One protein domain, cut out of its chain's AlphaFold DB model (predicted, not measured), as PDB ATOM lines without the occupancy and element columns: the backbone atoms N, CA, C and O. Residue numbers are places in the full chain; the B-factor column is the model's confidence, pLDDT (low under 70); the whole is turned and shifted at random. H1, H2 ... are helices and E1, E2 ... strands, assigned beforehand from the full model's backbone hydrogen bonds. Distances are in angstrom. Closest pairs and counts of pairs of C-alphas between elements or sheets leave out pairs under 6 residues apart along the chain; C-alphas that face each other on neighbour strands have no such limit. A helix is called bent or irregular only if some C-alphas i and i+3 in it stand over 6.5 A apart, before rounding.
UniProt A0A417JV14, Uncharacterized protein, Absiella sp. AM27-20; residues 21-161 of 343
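This is residues 21 to 161 of the 343 residues of an uncharacterized protein of Absiella sp. AM27-20 (UniProt A0A417JV14). One long helix, H8, runs along most of an elongated body; H5 is side by side with part of it, and H2, H3 and residues 55 to 56 of H4 pack across it. A small sheet of three strands lies at the end where H8 begins, H1 and H2 lie towards the other end, and H7 packs on H4 and H5. The printed part has 141 residues with eight named helices and three named strands, in the order H1 H2 H3 H4 H5 E1 E2 H6 H7 E3 H8, and is mostly helix; the sheet runs E1 E2 E3, antiparallel. It is only just loose, close to compact, with a radius of gyration of the C-alphas of 17.5 A, and spans 56 by 32 by 27 A.

H1, residues 21 to 26, and H2, residues 32 to 38, touch only at the corner, and only just, the closest C-alphas being those of Glu 26 and Phe 33, 5.7 A apart. H3, residues 41 to 52, touches the hub H8, residues 133 to 161, at a steep tilt of 52 degrees, with C-alphas 50 and 149 closest at 5.9 A. H4, residues 54 to 66, touches H8 at a steep tilt of 63 degrees, C-alphas 55 and 146 being closest at 6.5 A. H5, residues 71 to 88, touches H8 at a shallow tilt of 4 degrees, opposite ways, with C-alphas 82 and 140 closest at 6.4 A. E1, residues 90 to 93, and E2, residues 100 to 103, form a hairpin, with N 92 and O 101 within hydrogen-bond range at 2.9 A. H6, residues 107 to 110, is close to but not clearly touching H7, residues 114 to 120; their closest C-alphas, 109 and 117, are 7.6 A apart. H7 touches H5, C-alphas 78 and 115 being closest at 6.5 A, and is apart from H8. E3, residues 130 to 132, is the antiparallel neighbour of E2, with N 102 and O 131 at 2.8 A. The helix packing is mostly crossed, tilts being mostly steep, but only just: 2 of 6 pairs are at a shallow tilt. Every O i to N i+4 pair is within hydrogen-bond range in H1, H2, H3, H4, H7 and H8, against 11 of 14 in H5; H6 is too short for such a pair.

H1 begins at C-alpha 21, (53.398, 80.574, 101.492). H3 measures 16.8 A, H4 18.2 A and H5 24.9 A from first to last C-alpha. H5 has a kink of 28 degrees near residue 82 and is irregular, C-alphas 83 and 86 being 7.1 A apart; H6 is irregular, only just, with C-alphas 107 and 110 6.8 A apart. H8 measures 42.2 A, from C-alpha 133 at (87.912, 80.945, 92.580) to C-alpha 161 at (46.399, 73.701, 91.628).

The two C-alphas farthest apart, those of Leu 95 and Ile 161, are 57.8 A apart. The printed part has no cut and no long link. The mean pLDDT of the printed part is 87.9; residues 68 to 69 and 122 to 129 are under 70.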
ATOM      1  N   SER A  21      53.589  81.336 100.253       88.81
ATOM      2  CA  SER A  21      53.398  80.574 101.492       88.81
ATOM      3  C   SER A  21      52.620  79.276 101.271       88.81
ATOM      4  O   SER A  21      52.929  78.275 101.908       88.81
ATOM      5  N   ASP A  22      51.642  79.279 100.362       92.50
ATOM      6  CA  ASP A  22      50.844  78.092 100.057       92.50
ATOM      7  C   ASP A  22      51.706  77.051  99.335       92.50
ATOM      8  O   ASP A  22      51.728  75.881  99.721       92.50
ATOM      9  N   PHE A  23      52.524  77.501  98.378       94.31
ATOM     10  CA  PHE A  23      53.539  76.665  97.739       94.31
ATOM     11  C   PHE A  23      54.533  76.085  98.753       94.31
ATOM     12  O   PHE A  23      54.774  74.880  98.761       94.31
ATOM     13  N   LEU A  24      55.092  76.918  99.640       91.88
ATOM     14  CA  LEU A  24      56.053  76.474 100.656       91.88
ATOM     15  C   LEU A  24      55.453  75.456 101.640       91.88
ATOM     16  O   LEU A  24      56.184  74.608 102.155       91.88
ATOM     17  N   ASN A  25      54.146  75.514 101.894       89.50
ATOM     18  CA  ASN A  25      53.441  74.507 102.687       89.50
ATOM     19  C   ASN A  25      53.262  73.199 101.902       89.50
ATOM     20  O   ASN A  25      53.467  72.117 102.446       89.50
ATOM     21  N   GLU A  26      52.952  73.284 100.609       93.06
ATOM     22  CA  GLU A  26      52.707  72.123  99.747       93.06
ATOM     23  C   GLU A  26      53.988  71.437  99.242       93.06
ATOM     24  O   GLU A  26      53.922  70.330  98.723       93.06
ATOM     25  N   ILE A  27      55.178  72.003  99.433       90.62
ATOM     26  CA  ILE A  27      56.449  71.282  99.200       90.62
ATOM     27  C   ILE A  27      56.966  70.537 100.439       90.62
ATOM     28  O   ILE A  27      58.044  69.939 100.397       90.62
ATOM     29  N   GLN A  28      56.248  70.592 101.562       84.56
ATOM     30  CA  GLN A  28      56.606  69.823 102.750       84.56
ATOM     31  C   GLN A  28      56.324  68.331 102.547       84.56
ATOM     32  O   GLN A  28      55.640  67.919 101.609       84.56
ATOM     33  N   LYS A  29      56.899  67.507 103.425       80.69
ATOM     34  CA  LYS A  29      56.755  66.055 103.347       80.69
ATOM     35  C   LYS A  29      55.283  65.649 103.523       80.69
ATOM     36  O   LYS A  29      54.593  66.201 104.373       80.69
ATOM     37  N   ASP A  30      54.859  64.658 102.748       84.25
ATOM     38  CA  ASP A  30      53.546  64.009 102.777       84.25
ATOM     39  C   ASP A  30      52.380  64.930 102.346       84.25
ATOM     40  O   ASP A  30      51.210  64.636 102.603       84.25
ATOM     41  N   SER A  31      52.680  66.030 101.644       90.75
ATOM     42  CA  SER A  31      51.679  66.946 101.085       90.75
ATOM     43  C   SER A  31      50.935  66.359  99.877       90.75
ATOM     44  O   SER A  31      51.384  65.411  99.218       90.75
ATOM     45  N   LYS A  32      49.792  66.965  99.523       93.06
ATOM     46  CA  LYS A  32      49.025  66.554  98.338       93.06
ATOM     47  C   LYS A  32      49.819  66.808  97.060       93.06
ATOM     48  O   LYS A  32      49.836  65.949  96.176       93.06
ATOM     49  N   PHE A  33      50.517  67.940  96.984       94.38
ATOM     50  CA  PHE A  33      51.365  68.251  95.842       94.38
ATOM     51  C   PHE A  33      52.550  67.285  95.705       94.38
ATOM     52  O   PHE A  33      52.838  66.822  94.602       94.38
ATOM     53  N   GLN A  34      53.206  66.892  96.801       90.19
ATOM     54  CA  GLN A  34      54.282  65.901  96.732       90.19
ATOM     55  C   GLN A  34      53.765  64.563  96.186       90.19
ATOM     56  O   GLN A  34      54.401  63.968  95.312       90.19
ATOM     57  N   ASN A  35      52.597  64.111  96.650       90.12
ATOM     58  CA  ASN A  35      51.955  62.891  96.153       90.12
ATOM     59  C   ASN A  35      51.586  62.997  94.666       90.12
ATOM     60  O   ASN A  35      51.701  62.022  93.922       90.12
ATOM     61  N   TYR A  36      51.188  64.183  94.200       91.69
ATOM     62  CA  TYR A  36      51.003  64.456  92.775       91.69
ATOM     63  C   TYR A  36      52.315  64.292  91.991       91.69
ATOM     64  O   TYR A  36      52.338  63.578  90.987       91.69
ATOM     65  N   LEU A  37      53.423  64.860  92.478       92.06
ATOM     66  CA  LEU A  37      54.731  64.754  91.821       92.06
ATOM     67  C   LEU A  37      55.265  63.317  91.772       92.06
ATOM     68  O   LEU A  37      55.946  62.964  90.810       92.06
ATOM     69  N   GLN A  38      54.944  62.472  92.759       88.50
ATOM     70  CA  GLN A  38      55.345  61.056  92.775       88.50
ATOM     71  C   GLN A  38      54.809  60.264  91.574       88.50
ATOM     72  O   GLN A  38      55.426  59.279  91.174       88.50
ATOM     73  N   LYS A  39      53.711  60.711  90.950       88.50
ATOM     74  CA  LYS A  39      53.163  60.089  89.733       88.50
ATOM     75  C   LYS A  39      54.078  60.272  88.513       88.50
ATOM     76  O   LYS A  39      53.912  59.568  87.521       88.50
ATOM     77  N   ASN A  40      55.043  61.198  88.568       87.94
ATOM     78  CA  ASN A  40      55.988  61.485  87.491       87.94
ATOM     79  C   ASN A  40      57.444  61.408  87.982       87.94
ATOM     80  O   ASN A  40      57.953  62.310  88.652       87.94
ATOM     81  N   ASN A  41      58.160  60.362  87.552       87.31
ATOM     82  CA  ASN A  41      59.558  60.112  87.924       87.31
ATOM     83  C   ASN A  41      60.511  61.291  87.625       87.31
ATOM     84  O   ASN A  41      61.465  61.520  88.374       87.31
ATOM     85  N   LYS A  42      60.277  62.064  86.553       88.38
ATOM     86  CA  LYS A  42      61.113  63.232  86.218       88.38
ATOM     87  C   LYS A  42      60.878  64.366  87.219       88.38
ATOM     88  O   LYS A  42      61.844  64.959  87.704       88.38
ATOM     89  N   SER A  43      59.618  64.646  87.545       89.12
ATOM     90  CA  SER A  43      59.239  65.742  88.440       89.12
ATOM     91  C   SER A  43      59.645  65.453  89.889       89.12
ATOM     92  O   SER A  43      60.246  66.319  90.527       89.12
ATOM     93  N   ILE A  44      59.471  64.219  90.386       90.81
ATOM     94  CA  ILE A  44      59.914  63.851  91.745       90.81
ATOM     95  C   ILE A  44      61.444  63.899  91.906       90.81
ATOM     96  O   ILE A  44      61.945  64.315  92.951       90.81
ATOM     97  N   LYS A  45      62.222  63.554  90.867       91.06
ATOM     98  CA  LYS A  45      63.690  63.690  90.901       91.06
ATOM     99  C   LYS A  45      64.113  65.156  91.030       91.06
ATOM    100  O   LYS A  45      64.988  65.467  91.840       91.06
ATOM    101  N   LYS A  46      63.481  66.056  90.263       90.88
ATOM    102  CA  LYS A  46      63.707  67.510  90.362       90.88
ATOM    103  C   LYS A  46      63.322  68.035  91.751       90.88
ATOM    104  O   LYS A  46      64.103  68.763  92.358       90.88
ATOM    105  N   PHE A  47      62.182  67.600  92.282       92.81
ATOM    106  CA  PHE A  47      61.723  67.951  93.626       92.81
ATOM    107  C   PHE A  47      62.718  67.517  94.710       92.81
ATOM    108  O   PHE A  47      63.128  68.324  95.537       92.81
ATOM    109  N   ASN A  48      63.199  66.273  94.662       91.75
ATOM    110  CA  ASN A  48      64.192  65.778  95.617       91.75
ATOM    111  C   ASN A  48      65.522  66.548  95.529       91.75
ATOM    112  O   ASN A  48      66.158  66.790  96.558       91.75
ATOM    113  N   LYS A  49      65.948  66.970  94.325       91.44
ATOM    114  CA  LYS A  49      67.117  67.854  94.157       91.44
ATOM    115  C   LYS A  49      66.880  69.199  94.852       91.44
ATOM    116  O   LYS A  49      67.723  69.608  95.648       91.44
ATOM    117  N   LEU A  50      65.723  69.829  94.618       92.81
ATOM    118  CA  LEU A  50      65.332  71.083  95.270       92.81
ATOM    119  C   LEU A  50      65.365  70.944  96.797       92.81
ATOM    120  O   LEU A  50      66.071  71.707  97.448       92.81
ATOM    121  N   MET A  51      64.681  69.941  97.359       92.81
ATOM    122  CA  MET A  51      64.547  69.739  98.813       92.81
ATOM    123  C   MET A  51      65.879  69.489  99.534       92.81
ATOM    124  O   MET A  51      66.025  69.783 100.725       92.81
ATOM    125  N   ASN A  52      66.889  68.997  98.818       90.69
ATOM    126  CA  ASN A  52      68.238  68.847  99.356       90.69
ATOM    127  C   ASN A  52      69.046  70.157  99.364       90.69
ATOM    128  O   ASN A  52      70.000  70.264 100.147       90.69
ATOM    129  N   GLY A  53      68.636  71.152  98.577       91.56
ATOM    130  CA  GLY A  53      69.279  72.456  98.436       91.56
ATOM    131  C   GLY A  53      69.292  73.294  99.718       91.56
ATOM    132  O   GLY A  53      68.434  73.170 100.595       91.56
ATOM    133  N   LYS A  54      70.297  74.164  99.847       91.31
ATOM    134  CA  LYS A  54      70.406  75.125 100.956       91.31
ATOM    135  C   LYS A  54      69.437  76.296 100.795       91.31
ATOM    136  O   LYS A  54      68.945  76.781 101.811       91.31
ATOM    137  N   LEU A  55      69.130  76.693  99.558       92.81
ATOM    138  CA  LEU A  55      68.182  77.758  99.232       92.81
ATOM    139  C   LEU A  55      66.797  77.448  99.788       92.81
ATOM    140  O   LEU A  55      66.282  78.215 100.592       92.81
ATOM    141  N   ILE A  56      66.224  76.283  99.475       92.88
ATOM    142  CA  ILE A  56      64.873  75.970  99.956       92.88
ATOM    143  C   ILE A  56      64.808  75.836 101.478       92.88
ATOM    144  O   ILE A  56      63.852  76.282 102.102       92.88
ATOM    145  N   LYS A  57      65.859  75.290 102.103       91.69
ATOM    146  CA  LYS A  57      65.961  75.201 103.568       91.69
ATOM    147  C   LYS A  57      66.002  76.581 104.209       91.69
ATOM    148  O   LYS A  57      65.396  76.784 105.259       91.69
ATOM    149  N   TYR A  58      66.721  77.512 103.588       91.38
ATOM    150  CA  TYR A  58      66.764  78.905 104.009       91.38
ATOM    151  C   TYR A  58      65.379  79.560 103.886       91.38
ATOM    152  O   TYR A  58      64.879  80.085 104.879       91.38
ATOM    153  N   LEU A  59      64.708  79.420 102.737       91.31
ATOM    154  CA  LEU A  59      63.361  79.964 102.515       91.31
ATOM    155  C   LEU A  59      62.330  79.398 103.503       91.31
ATOM    156  O   LEU A  59      61.609  80.158 104.142       91.31
ATOM    157  N   LEU A  60      62.296  78.077 103.706       90.31
ATOM    158  CA  LEU A  60      61.382  77.439 104.664       90.31
ATOM    159  C   LEU A  60      61.608  77.948 106.095       90.31
ATOM    160  O   LEU A  60      60.652  78.244 106.813       90.31
ATOM    161  N   LYS A  61      62.874  78.099 106.507       88.25
ATOM    162  CA  LYS A  61      63.233  78.640 107.825       88.25
ATOM    163  C   LYS A  61      62.829  80.106 107.968       88.25
ATOM    164  O   LYS A  61      62.370  80.492 109.042       88.25
ATOM    165  N   ASN A  62      63.014  80.914 106.926       84.38
ATOM    166  CA  ASN A  62      62.653  82.329 106.955       84.38
ATOM    167  C   ASN A  62      61.124  82.501 107.041       84.38
ATOM    168  O   ASN A  62      60.636  83.299 107.840       84.38
ATOM    169  N   ASN A  63      60.369  81.655 106.334       84.62
ATOM    170  CA  ASN A  63      58.904  81.702 106.277       84.62
ATOM    171  C   ASN A  63      58.309  81.332 107.636       84.62
ATOM    172  O   ASN A  63      57.408  81.996 108.135       84.62
ATOM    173  N   ALA A  64      58.876  80.312 108.285       80.81
ATOM    174  CA  ALA A  64      58.483  79.917 109.634       80.81
ATOM    175  C   ALA A  64      58.742  81.011 110.690       80.81
ATOM    176  O   ALA A  64      58.059  81.044 111.709       80.81
ATOM    177  N   LYS A  65      59.728  81.892 110.471       78.56
ATOM    178  CA  LYS A  65      60.088  82.964 111.412       78.56
ATOM    179  C   LYS A  65      59.293  84.248 111.211       78.56
ATOM    180  O   LYS A  65      58.868  84.851 112.191       78.56
ATOM    181  N   HIS A  66      59.158  84.691 109.965       73.75
ATOM    182  CA  HIS A  66      58.623  86.015 109.637       73.75
ATOM    183  C   HIS A  66      57.214  85.965 109.033       73.75
ATOM    184  O   HIS A  66      56.579  87.005 108.882       73.75
ATOM    185  N   GLY A  67      56.702  84.773 108.714       76.00
ATOM    186  CA  GLY A  67      55.454  84.611 107.977       76.00
ATOM    187  C   GLY A  67      55.666  84.813 106.479       76.00
ATOM    188  O   GLY A  67      56.602  84.260 105.909       76.00
ATOM    189  N   TRP A  68      54.777  85.579 105.837       66.25
ATOM    190  CA  TRP A  68      54.766  85.771 104.383       66.25
ATOM    191  C   TRP A  68      56.114  86.283 103.853       66.25
ATOM    192  O   TRP A  68      56.514  87.409 104.146       66.25
ATOM    193  N   ILE A  69      56.780  85.454 103.043       62.91
ATOM    194  CA  ILE A  69      57.969  85.839 102.281       62.91
ATOM    195  C   ILE A  69      57.547  86.394 100.926       62.91
ATOM    196  O   ILE A  69      56.843  85.737 100.153       62.91
ATOM    197  N   ASP A  70      58.069  87.570 100.610       82.00
ATOM    198  CA  ASP A  70      58.156  88.055  99.243       82.00
ATOM    199  C   ASP A  70      59.352  87.389  98.547       82.00
ATOM    200  O   ASP A  70      60.509  87.757  98.763       82.00
ATOM    201  N   PHE A  71      59.069  86.342  97.770       86.25
ATOM    202  CA  PHE A  71      60.106  85.520  97.155       86.25
ATOM    203  C   PHE A  71      60.985  86.303  96.175       86.25
ATOM    204  O   PHE A  71      62.178  86.030  96.108       86.25
ATOM    205  N   GLU A  72      60.440  87.277  95.445       89.25
ATOM    206  CA  GLU A  72      61.225  88.062  94.483       89.25
ATOM    207  C   GLU A  72      62.248  88.937  95.213       89.25
ATOM    208  O   GLU A  72      63.419  88.996  94.830       89.25
ATOM    209  N   ASN A  73      61.839  89.547  96.328       88.31
ATOM    210  CA  ASN A  73      62.746  90.308  97.183       88.31
ATOM    211  C   ASN A  73      63.757  89.419  97.920       88.31
ATOM    212  O   ASN A  73      64.914  89.811  98.060       88.31
ATOM    213  N   GLU A  74      63.369  88.226  98.367       91.19
ATOM    214  CA  GLU A  74      64.312  87.282  98.979       91.19
ATOM    215  C   GLU A  74      65.317  86.738  97.954       91.19
ATOM    216  O   GLU A  74      66.503  86.624  98.254       91.19
ATOM    217  N   MET A  75      64.873  86.455  96.725       93.38
ATOM    218  CA  MET A  75      65.751  86.076  95.618       93.38
ATOM    219  C   MET A  75      66.767  87.182  95.334       93.38
ATOM    220  O   MET A  75      67.950  86.877  95.210       93.38
ATOM    221  N   ARG A  76      66.334  88.451  95.309       94.38
ATOM    222  CA  ARG A  76      67.237  89.603  95.178       94.38
ATOM    223  C   ARG A  76      68.301  89.596  96.270       94.38
ATOM    224  O   ARG A  76      69.479  89.606  95.958       94.38
ATOM    225  N   LEU A  77      67.900  89.501  97.540       93.56
ATOM    226  CA  LEU A  77      68.848  89.485  98.662       93.56
ATOM    227  C   LEU A  77      69.847  88.322  98.576       93.56
ATOM    228  O   LEU A  77      71.006  88.489  98.946       93.56
ATOM    229  N   ILE A  78      69.413  87.153  98.099       95.25
ATOM    230  CA  ILE A  78      70.285  85.995  97.873       95.25
ATOM    231  C   ILE A  78      71.275  86.260  96.732       95.25
ATOM    232  O   ILE A  78      72.456  85.961  96.895       95.25
ATOM    233  N   ILE A  79      70.814  86.808  95.606       96.50
ATOM    234  CA  ILE A  79      71.658  87.141  94.450       96.50
ATOM    235  C   ILE A  79      72.685  88.208  94.840       96.50
ATOM    236  O   ILE A  79      73.881  87.952  94.717       96.50
ATOM    237  N   ASP A  80      72.238  89.329  95.418       95.75
ATOM    238  CA  ASP A  80      73.101  90.413  95.909       95.75
ATOM    239  C   ASP A  80      74.176  89.849  96.855       95.75
ATOM    240  O   ASP A  80      75.366  90.145  96.740       95.75
ATOM    241  N   ALA A  81      73.766  88.973  97.781       94.44
ATOM    242  CA  ALA A  81      74.666  88.359  98.744       94.44
ATOM    243  C   ALA A  81      75.744  87.491  98.087       94.44
ATOM    244  O   ALA A  81      76.883  87.500  98.551       94.44
ATOM    245  N   ILE A  82      75.401  86.731  97.047       95.31
ATOM    246  CA  ILE A  82      76.341  85.854  96.343       95.31
ATOM    247  C   ILE A  82      77.313  86.666  95.493       95.31
ATOM    248  O   ILE A  82      78.516  86.432  95.584       95.31
ATOM    249  N   CYS A  83      76.820  87.658  94.753       94.44
ATOM    250  CA  CYS A  83      77.645  88.525  93.915       94.44
ATOM    251  C   CYS A  83      78.651  89.344  94.738       94.44
ATOM    252  O   CYS A  83      79.808  89.492  94.350       94.44
ATOM    253  N   VAL A  84      78.240  89.846  95.907       91.56
ATOM    254  CA  VAL A  84      79.110  90.667  96.765       91.56
ATOM    255  C   VAL A  84      80.077  89.813  97.592       91.56
ATOM    256  O   VAL A  84      81.160  90.291  97.937       91.56
ATOM    257  N   PHE A  85      79.747  88.552  97.892       91.62
ATOM    258  CA  PHE A  85      80.509  87.713  98.827       91.62
ATOM    259  C   PHE A  85      82.022  87.636  98.542       91.62
ATOM    260  O   PHE A  85      82.781  87.862  99.486       91.62
ATOM    261  N   PRO A  86      82.504  87.412  97.300       90.44
ATOM    262  CA  PRO A  86      83.939  87.391  97.002       90.44
ATOM    263  C   PRO A  86      84.673  88.679  97.396       90.44
ATOM    264  O   PRO A  86      85.817  88.622  97.845       90.44
ATOM    265  N   SER A  87      84.016  89.837  97.258       89.31
ATOM    266  CA  SER A  87      84.598  91.144  97.595       89.31
ATOM    267  C   SER A  87      84.792  91.350  99.100       89.31
ATOM    268  O   SER A  87      85.667  92.112  99.505       89.31
ATOM    269  N   LEU A  88      84.024  90.633  99.927       89.00
ATOM    270  CA  LEU A  88      84.108  90.710 101.386       89.00
ATOM    271  C   LEU A  88      85.270  89.879 101.945       89.00
ATOM    272  O   LEU A  88      85.641  90.035 103.106       89.00
ATOM    273  N   LEU A  89      85.843  88.975 101.148       89.06
ATOM    274  CA  LEU A  89      86.884  88.056 101.595       89.06
ATOM    275  C   LEU A  89      88.282  88.673 101.493       89.06
ATOM    276  O   LEU A  89      88.622  89.364 100.531       89.06
ATOM    277  N   LYS A  90      89.144  88.340 102.458       89.31
ATOM    278  CA  LYS A  90      90.558  88.733 102.416       89.31
ATOM    279  C   LYS A  90      91.306  87.889 101.395       89.31
ATOM    280  O   LYS A  90      91.379  86.668 101.541       89.31
ATOM    281  N   LYS A  91      91.890  88.547 100.396       90.94
ATOM    282  CA  LYS A  91      92.708  87.907  99.362       90.94
ATOM    283  C   LYS A  91      94.133  87.697  99.867       90.94
ATOM    284  O   LYS A  91      94.728  88.611 100.433       90.94
ATOM    285  N   HIS A  92      94.683  86.515  99.635       89.12
ATOM    286  CA  HIS A  92      96.095  86.208  99.830       89.12
ATOM    287  C   HIS A  92      96.580  85.297  98.704       89.12
ATOM    288  O   HIS A  92      95.790  84.581  98.097       89.12
ATOM    289  N   THR A  93      97.874  85.345  98.412       90.19
ATOM    290  CA  THR A  93      98.497  84.450  97.436       90.19
ATOM    291  C   THR A  93      99.153  83.305  98.187       90.19
ATOM    292  O   THR A  93      99.968  83.546  99.080       90.19
ATOM    293  N   ASP A  94      98.796  82.075  97.836       87.00
ATOM    294  CA  ASP A  94      99.503  80.895  98.314       87.00
ATOM    295  C   ASP A  94     100.928  80.897  97.746       87.00
ATOM    296  O   ASP A  94     101.130  81.055  96.542       87.00
ATOM    297  N   LEU A  95     101.938  80.785  98.607       88.38
ATOM    298  CA  LEU A  95     103.336  80.924  98.189       88.38
ATOM    299  C   LEU A  95     103.863  79.688  97.446       88.38
ATOM    300  O   LEU A  95     104.822  79.813  96.680       88.38
ATOM    301  N   GLU A  96     103.257  78.520  97.660       89.12
ATOM    302  CA  GLU A  96     103.659  77.265  97.027       89.12
ATOM    303  C   GLU A  96     102.977  77.107  95.668       89.12
ATOM    304  O   GLU A  96     103.646  76.872  94.657       89.12
ATOM    305  N   THR A  97     101.656  77.289  95.620       89.38
ATOM    306  CA  THR A  97     100.862  77.095  94.399       89.38
ATOM    307  C   THR A  97     100.776  78.351  93.534       89.38
ATOM    308  O   THR A  97     100.480  78.250  92.345       89.38
ATOM    309  N   LYS A  98     101.077  79.534  94.096       89.50
ATOM    310  CA  LYS A  98     100.872  80.861  93.477       89.50
ATOM    311  C   LYS A  98      99.406  81.166  93.151       89.50
ATOM    312  O   LYS A  98      99.130  82.079  92.373       89.50
ATOM    313  N   GLU A  99      98.470  80.429  93.742       88.81
ATOM    314  CA  GLU A  99      97.035  80.644  93.565       88.81
ATOM    315  C   GLU A  99      96.511  81.749  94.486       88.81
ATOM    316  O   GLU A  99      97.055  82.013  95.562       88.81
ATOM    317  N   ILE A 100      95.420  82.398  94.068       88.75
ATOM    318  CA  ILE A 100      94.696  83.344  94.917       88.75
ATOM    319  C   ILE A 100      93.736  82.560  95.806       88.75
ATOM    320  O   ILE A 100      92.843  81.852  95.338       88.75
ATOM    321  N   LEU A 101      93.903  82.739  97.108       89.25
ATOM    322  CA  LEU A 101      93.041  82.194  98.134       89.25
ATOM    323  C   LEU A 101      92.315  83.326  98.864       89.25
ATOM    324  O   LEU A 101      92.808  84.445  99.029       89.25
ATOM    325  N   TYR A 102      91.126  83.012  99.347       90.00
ATOM    326  CA  TYR A 102      90.228  83.942 100.010       90.00
ATOM    327  C   TYR A 102      89.915  83.440 101.413       90.00
ATOM    328  O   TYR A 102      89.614  82.259 101.606       90.00
ATOM    329  N   MET A 103      89.960  84.335 102.396       85.69
ATOM    330  CA  MET A 103      89.653  84.010 103.785       85.69
ATOM    331  C   MET A 103      88.468  84.798 104.308       85.69
ATOM    332  O   MET A 103      88.354  86.006 104.094       85.69
ATOM    333  N   VAL A 104      87.619  84.099 105.060       83.62
ATOM    334  CA  VAL A 104      86.576  84.727 105.868       83.62
ATOM    335  C   VAL A 104      87.222  85.219 107.160       83.62
ATOM    336  O   VAL A 104      87.646  84.411 107.989       83.62
ATOM    337  N   ASP A 105      87.297  86.536 107.336       79.69
ATOM    338  CA  ASP A 105      87.677  87.113 108.625       79.69
ATOM    339  C   ASP A 105      86.557  86.875 109.656       79.69
ATOM    340  O   ASP A 105      85.370  86.916 109.332       79.69
ATOM    341  N   LYS A 106      86.908  86.616 110.917       78.06
ATOM    342  CA  LYS A 106      85.906  86.471 111.980       78.06
ATOM    343  C   LYS A 106      85.147  87.771 112.220       78.06
ATOM    344  O   LYS A 106      83.974  87.711 112.589       78.06
ATOM    345  N   ASP A 107      85.791  88.908 111.986       81.75
ATOM    346  CA  ASP A 107      85.194  90.219 112.231       81.75
ATOM    347  C   ASP A 107      84.058  90.524 111.241       81.75
ATOM    348  O   ASP A 107      83.009  91.021 111.652       81.75
ATOM    349  N   ILE A 108      84.185  90.094 109.978       82.12
ATOM    350  CA  ILE A 108      83.146  90.298 108.950       82.12
ATOM    351  C   ILE A 108      81.960  89.335 109.081       82.12
ATOM    352  O   ILE A 108      80.924  89.549 108.458       82.12
ATOM    353  N   LEU A 109      82.053  88.267 109.890       81.81
ATOM    354  CA  LEU A 109      80.977  87.267 110.015       81.81
ATOM    355  C   LEU A 109      79.640  87.888 110.433       81.81
ATOM    356  O   LEU A 109      78.586  87.387 110.053       81.81
ATOM    357  N   LYS A 110      79.671  88.963 111.226       82.25
ATOM    358  CA  LYS A 110      78.459  89.669 111.668       82.25
ATOM    359  C   LYS A 110      77.824  90.515 110.563       82.25
ATOM    360  O   LYS A 110      76.651  90.857 110.677       82.25
ATOM    361  N   GLU A 111      78.589  90.837 109.529       83.62
ATOM    362  CA  GLU A 111      78.181  91.663 108.392       83.62
ATOM    363  C   GLU A 111      77.721  90.806 107.206       83.62
ATOM    364  O   GLU A 111      77.041  91.300 106.308       83.62
ATOM    365  N   LEU A 112      78.048  89.506 107.209       86.75
ATOM    366  CA  LEU A 112      77.654  88.600 106.139       86.75
ATOM    367  C   LEU A 112      76.130  88.416 106.078       86.75
ATOM    368  O   LEU A 112      75.484  88.180 107.108       86.75
ATOM    369  N   PRO A 113      75.549  88.403 104.863       88.00
ATOM    370  CA  PRO A 113      74.137  88.110 104.684       88.00
ATOM    371  C   PRO A 113      73.743  86.756 105.306       88.00
ATOM    372  O   PRO A 113      74.490  85.777 105.184       88.00
ATOM    373  N   PRO A 114      72.547  86.638 105.919       87.31
ATOM    374  CA  PRO A 114      72.103  85.406 106.580       87.31
ATOM    375  C   PRO A 114      72.172  84.152 105.701       87.31
ATOM    376  O   PRO A 114      72.483  83.061 106.192       87.31
ATOM    377  N   PHE A 115      71.909  84.300 104.400       90.19
ATOM    378  CA  PHE A 115      72.010  83.208 103.437       90.19
ATOM    379  C   PHE A 115      73.448  82.684 103.286       90.19
ATOM    380  O   PHE A 115      73.671  81.472 103.341       90.19
ATOM    381  N   ILE A 116      74.433  83.584 103.182       90.00
ATOM    382  CA  ILE A 116      75.860  83.235 103.108       90.00
ATOM    383  C   ILE A 116      76.294  82.529 104.383       90.00
ATOM    384  O   ILE A 116      76.926  81.476 104.307       90.00
ATOM    385  N   LEU A 117      75.887  83.032 105.552       86.69
ATOM    386  CA  LEU A 117      76.166  82.373 106.829       86.69
ATOM    387  C   LEU A 117      75.675  80.922 106.826       86.69
ATOM    388  O   LEU A 117      76.427  80.001 107.149       86.69
ATOM    389  N   GLN A 118      74.442  80.679 106.380       83.50
ATOM    390  CA  GLN A 118      73.921  79.319 106.238       83.50
ATOM    391  C   GLN A 118      74.730  78.465 105.247       83.50
ATOM    392  O   GLN A 118      74.783  77.240 105.394       83.50
ATOM    393  N   TYR A 119      75.349  79.077 104.237       80.81
ATOM    394  CA  TYR A 119      76.174  78.360 103.278       80.81
ATOM    395  C   TYR A 119      77.562  78.011 103.835       80.81
ATOM    396  O   TYR A 119      77.987  76.864 103.658       80.81
ATOM    397  N   ILE A 120      78.242  78.945 104.504       80.38
ATOM    398  CA  ILE A 120      79.621  78.769 104.999       80.38
ATOM    399  C   ILE A 120      79.705  77.907 106.263       80.38
ATOM    400  O   ILE A 120      80.722  77.243 106.480       80.38
ATOM    401  N   TYR A 121      78.652  77.882 107.088       76.38
ATOM    402  CA  TYR A 121      78.577  76.966 108.221       76.38
ATOM    403  C   TYR A 121      78.332  75.541 107.713       76.38
ATOM    404  O   TYR A 121      77.261  75.205 107.199       76.38
ATOM    405  N   SER A 122      79.338  74.676 107.859       61.28
ATOM    406  CA  SER A 122      79.209  73.253 107.537       61.28
ATOM    407  C   SER A 122      78.223  72.546 108.480       61.28
ATOM    408  O   SER A 122      77.868  73.052 109.548       61.28
ATOM    409  N   ARG A 123      77.822  71.309 108.140       56.62
ATOM    410  CA  ARG A 123      76.970  70.462 109.004       56.62
ATOM    411  C   ARG A 123      77.530  70.283 110.428       56.62
ATOM    412  O   ARG A 123      76.752  70.012 111.336       56.62
ATOM    413  N   LYS A 124      78.845  70.452 110.627       58.12
ATOM    414  CA  LYS A 124      79.536  70.352 111.925       58.12
ATOM    415  C   LYS A 124      79.706  71.696 112.654       58.12
ATOM    416  O   LYS A 124      80.368  71.732 113.681       58.12
ATOM    417  N   ARG A 125      79.119  72.794 112.154       60.16
ATOM    418  CA  ARG A 125      79.327  74.179 112.641       60.16
ATOM    419  C   ARG A 125      80.760  74.708 112.488       60.16
ATOM    420  O   ARG A 125      81.063  75.783 112.993       60.16
ATOM    421  N   GLU A 126      81.618  74.008 111.751       62.75
ATOM    422  CA  GLU A 126      82.926  74.525 111.346       62.75
ATOM    423  C   GLU A 126      82.752  75.460 110.144       62.75
ATOM    424  O   GLU A 126      82.029  75.127 109.196       62.75
ATOM    425  N   ILE A 127      83.389  76.631 110.209       67.00
ATOM    426  CA  ILE A 127      83.414  77.618 109.128       67.00
ATOM    427  C   ILE A 127      84.453  77.159 108.114       67.00
ATOM    428  O   ILE A 127      85.611  76.947 108.477       67.00
ATOM    429  N   LYS A 128      84.064  77.043 106.841       68.38
ATOM    430  CA  LYS A 128      85.049  76.910 105.764       68.38
ATOM    431  C   LYS A 128      85.861  78.209 105.706       68.38
ATOM    432  O   LYS A 128      85.352  79.235 105.259       68.38
ATOM    433  N   SER A 129      87.087  78.169 106.221       69.62
ATOM    434  CA  SER A 129      87.929  79.356 106.398       69.62
ATOM    435  C   SER A 129      88.585  79.824 105.108       69.62
ATOM    436  O   SER A 129      88.824  81.017 104.965       69.62
ATOM    437  N   THR A 130      88.848  78.898 104.183       80.50
ATOM    438  CA  THR A 130      89.634  79.150 102.972       80.50
ATOM    439  C   THR A 130      88.827  78.793 101.729       80.50
ATOM    440  O   THR A 130      88.203  77.729 101.663       80.50
ATOM    441  N   TRP A 131      88.836  79.691 100.754       88.12
ATOM    442  CA  TRP A 131      88.136  79.586  99.479       88.12
ATOM    443  C   TRP A 131      89.114  79.890  98.345       88.12
ATOM    444  O   TRP A 131      90.126  80.549  98.553       88.12
ATOM    445  N   ASN A 132      88.800  79.418  97.151       89.44
ATOM    446  CA  ASN A 132      89.470  79.756  95.897       89.44
ATOM    447  C   ASN A 132      88.403  80.075  94.835       89.44
ATOM    448  O   ASN A 132      87.211  79.837  95.079       89.44
ATOM    449  N   ASP A 133      88.824  80.568  93.670       90.19
ATOM    450  CA  ASP A 133      87.912  80.945  92.580       90.19
ATOM    451  C   ASP A 133      86.991  79.786  92.169       90.19
ATOM    452  O   ASP A 133      85.784  79.971  92.034       90.19
ATOM    453  N   GLU A 134      87.514  78.557  92.074       91.06
ATOM    454  CA  GLU A 134      86.717  77.366  91.745       91.06
ATOM    455  C   GLU A 134      85.563  77.158  92.739       91.06
ATOM    456  O   GLU A 134      84.415  76.924  92.356       91.06
ATOM    457  N   THR A 135      85.841  77.267  94.038       90.19
ATOM    458  CA  THR A 135      84.822  77.055  95.071       90.19
ATOM    459  C   THR A 135      83.818  78.199  95.180       90.19
ATOM    460  O   THR A 135      82.690  77.945  95.608       90.19
ATOM    461  N   LEU A 136      84.202  79.423  94.809       91.69
ATOM    462  CA  LEU A 136      83.294  80.568  94.718       91.69
ATOM    463  C   LEU A 136      82.373  80.428  93.501       91.69
ATOM    464  O   LEU A 136      81.157  80.499  93.659       91.69
ATOM    465  N   ASN A 137      82.923  80.086  92.336       93.12
ATOM    466  CA  ASN A 137      82.142  79.824  91.124       93.12
ATOM    467  C   ASN A 137      81.160  78.664  91.331       93.12
ATOM    468  O   ASN A 137      79.995  78.741  90.949       93.12
ATOM    469  N   LYS A 138      81.599  77.599  92.010       92.75
ATOM    470  CA  LYS A 138      80.722  76.480  92.367       92.75
ATOM    471  C   LYS A 138      79.583  76.903  93.297       92.75
ATOM    472  O   LYS A 138      78.470  76.409  93.151       92.75
ATOM    473  N   LEU A 139      79.846  77.797  94.252       92.19
ATOM    474  CA  LEU A 139      78.804  78.362  95.109       92.19
ATOM    475  C   LEU A 139      77.770  79.124  94.267       92.19
ATOM    476  O   LEU A 139      76.575  78.872  94.428       92.19
ATOM    477  N   SER A 140      78.211  80.012  93.376       95.12
ATOM    478  CA  SER A 140      77.302  80.769  92.517       95.12
ATOM    479  C   SER A 140      76.469  79.856  91.614       95.12
ATOM    480  O   SER A 140      75.238  79.940  91.636       95.12
ATOM    481  N   GLN A 141      77.102  78.893  90.933       95.81
ATOM    482  CA  GLN A 141      76.416  77.887  90.113       95.81
ATOM    483  C   GLN A 141      75.413  77.057  90.922       95.81
ATOM    484  O   GLN A 141      74.271  76.874  90.495       95.81
ATOM    485  N   ASP A 142      75.788  76.594  92.118       94.12
ATOM    486  CA  ASP A 142      74.886  75.848  93.000       94.12
ATOM    487  C   ASP A 142      73.635  76.669  93.352       94.12
ATOM    488  O   ASP A 142      72.537  76.113  93.465       94.12
ATOM    489  N   VAL A 143      73.782  77.977  93.595       95.56
ATOM    490  CA  VAL A 143      72.658  78.873  93.907       95.56
ATOM    491  C   VAL A 143      71.806  79.114  92.670       95.56
ATOM    492  O   VAL A 143      70.583  78.973  92.753       95.56
ATOM    493  N   PHE A 144      72.432  79.389  91.529       97.19
ATOM    494  CA  PHE A 144      71.767  79.552  90.241       97.19
ATOM    495  C   PHE A 144      70.879  78.338  89.916       97.19
ATOM    496  O   PHE A 144      69.670  78.471  89.702       97.19
ATOM    497  N   GLU A 145      71.431  77.123  89.990       96.00
ATOM    498  CA  GLU A 145      70.684  75.885  89.742       96.00
ATOM    499  C   GLU A 145      69.531  75.673  90.735       96.00
ATOM    500  O   GLU A 145      68.488  75.103  90.389       96.00
ATOM    501  N   GLN A 146      69.703  76.102  91.988       95.56
ATOM    502  CA  GLN A 146      68.661  76.005  93.008       95.56
ATOM    503  C   GLN A 146      67.512  76.985  92.755       95.56
ATOM    504  O   GLN A 146      66.359  76.586  92.936       95.56
ATOM    505  N   ILE A 147      67.791  78.212  92.302       96.00
ATOM    506  CA  ILE A 147      66.755  79.175  91.891       96.00
ATOM    507  C   ILE A 147      65.979  78.617  90.691       96.00
ATOM    508  O   ILE A 147      64.747  78.558  90.732       96.00
ATOM    509  N   GLN A 148      66.667  78.106  89.665       94.81
ATOM    510  CA  GLN A 148      66.001  77.472  88.517       94.81
ATOM    511  C   GLN A 148      65.127  76.283  88.937       94.81
ATOM    512  O   GLN A 148      63.984  76.149  88.496       94.81
ATOM    513  N   SER A 149      65.643  75.424  89.823       94.62
ATOM    514  CA  SER A 149      64.894  74.276  90.345       94.62
ATOM    515  C   SER A 149      63.656  74.715  91.130       94.62
ATOM    516  O   SER A 149      62.607  74.085  91.006       94.62
ATOM    517  N   PHE A 150      63.754  75.801  91.904       95.38
ATOM    518  CA  PHE A 150      62.621  76.379  92.623       95.38
ATOM    519  C   PHE A 150      61.528  76.832  91.655       95.38
ATOM    520  O   PHE A 150      60.391  76.377  91.777       95.38
ATOM    521  N   ILE A 151      61.875  77.660  90.663       94.88
ATOM    522  CA  ILE A 151      60.925  78.177  89.664       94.88
ATOM    523  C   ILE A 151      60.266  77.015  88.912       94.88
ATOM    524  O   ILE A 151      59.053  77.003  88.712       94.88
ATOM    525  N   GLN A 152      61.034  75.988  88.547       93.88
ATOM    526  CA  GLN A 152      60.497  74.822  87.851       93.88
ATOM    527  C   GLN A 152      59.457  74.059  88.684       93.88
ATOM    528  O   GLN A 152      58.416  73.675  88.153       93.88
ATOM    529  N   ILE A 153      59.728  73.820  89.969       95.31
ATOM    530  CA  ILE A 153      58.783  73.128  90.859       95.31
ATOM    531  C   ILE A 153      57.584  74.023  91.192       95.31
ATOM    532  O   ILE A 153      56.466  73.521  91.289       95.31
ATOM    533  N   PHE A 154      57.774  75.339  91.282       95.56
ATOM    534  CA  PHE A 154      56.674  76.289  91.419       95.56
ATOM    535  C   PHE A 154      55.725  76.244  90.210       95.56
ATOM    536  O   PHE A 154      54.511  76.232  90.380       95.56
ATOM    537  N   LYS A 155      56.241  76.125  88.983       95.44
ATOM    538  CA  LYS A 155      55.388  75.951  87.792       95.44
ATOM    539  C   LYS A 155      54.572  74.659  87.856       95.44
ATOM    540  O   LYS A 155      53.392  74.676  87.524       95.44
ATOM    541  N   GLU A 156      55.180  73.555  88.295       95.38
ATOM    542  CA  GLU A 156      54.467  72.281  88.497       95.38
ATOM    543  C   GLU A 156      53.359  72.436  89.549       95.38
ATOM    544  O   GLU A 156      52.265  71.902  89.382       95.38
ATOM    545  N   TYR A 157      53.610  73.225  90.598       96.44
ATOM    546  CA  TYR A 157      52.615  73.562  91.611       96.44
ATOM    547  C   TYR A 157      51.448  74.364  91.035       96.44
ATOM    548  O   TYR A 157      50.297  73.977  91.225       96.44
ATOM    549  N   ILE A 158      51.727  75.429  90.276       96.69
ATOM    550  CA  ILE A 158      50.690  76.225  89.607       96.69
ATOM    551  C   ILE A 158      49.859  75.354  88.656       96.69
ATOM    552  O   ILE A 158      48.632  75.461  88.633       96.69
ATOM    553  N   LEU A 159      50.498  74.459  87.899       95.19
ATOM    554  CA  LEU A 159      49.799  73.528  87.015       95.19
ATOM    555  C   LEU A 159      48.908  72.556  87.802       95.19
ATOM    556  O   LEU A 159      47.781  72.292  87.389       95.19
ATOM    557  N   TRP A 160      49.399  72.040  88.929       95.31
ATOM    558  CA  TRP A 160      48.651  71.149  89.811       95.31
ATOM    559  C   TRP A 160      47.401  71.827  90.382       95.31
ATOM    560  O   TRP A 160      46.293  71.339  90.155       95.31
ATOM    561  N   ILE A 161      47.544  72.987  91.034       96.00
ATOM    562  CA  ILE A 161      46.399  73.701  91.628       96.00
ATOM    563  C   ILE A 161      45.385  74.130  90.566       96.00
ATOM    564  O   ILE A 161      44.186  74.069  90.812       96.00
TER     565      ILE A 161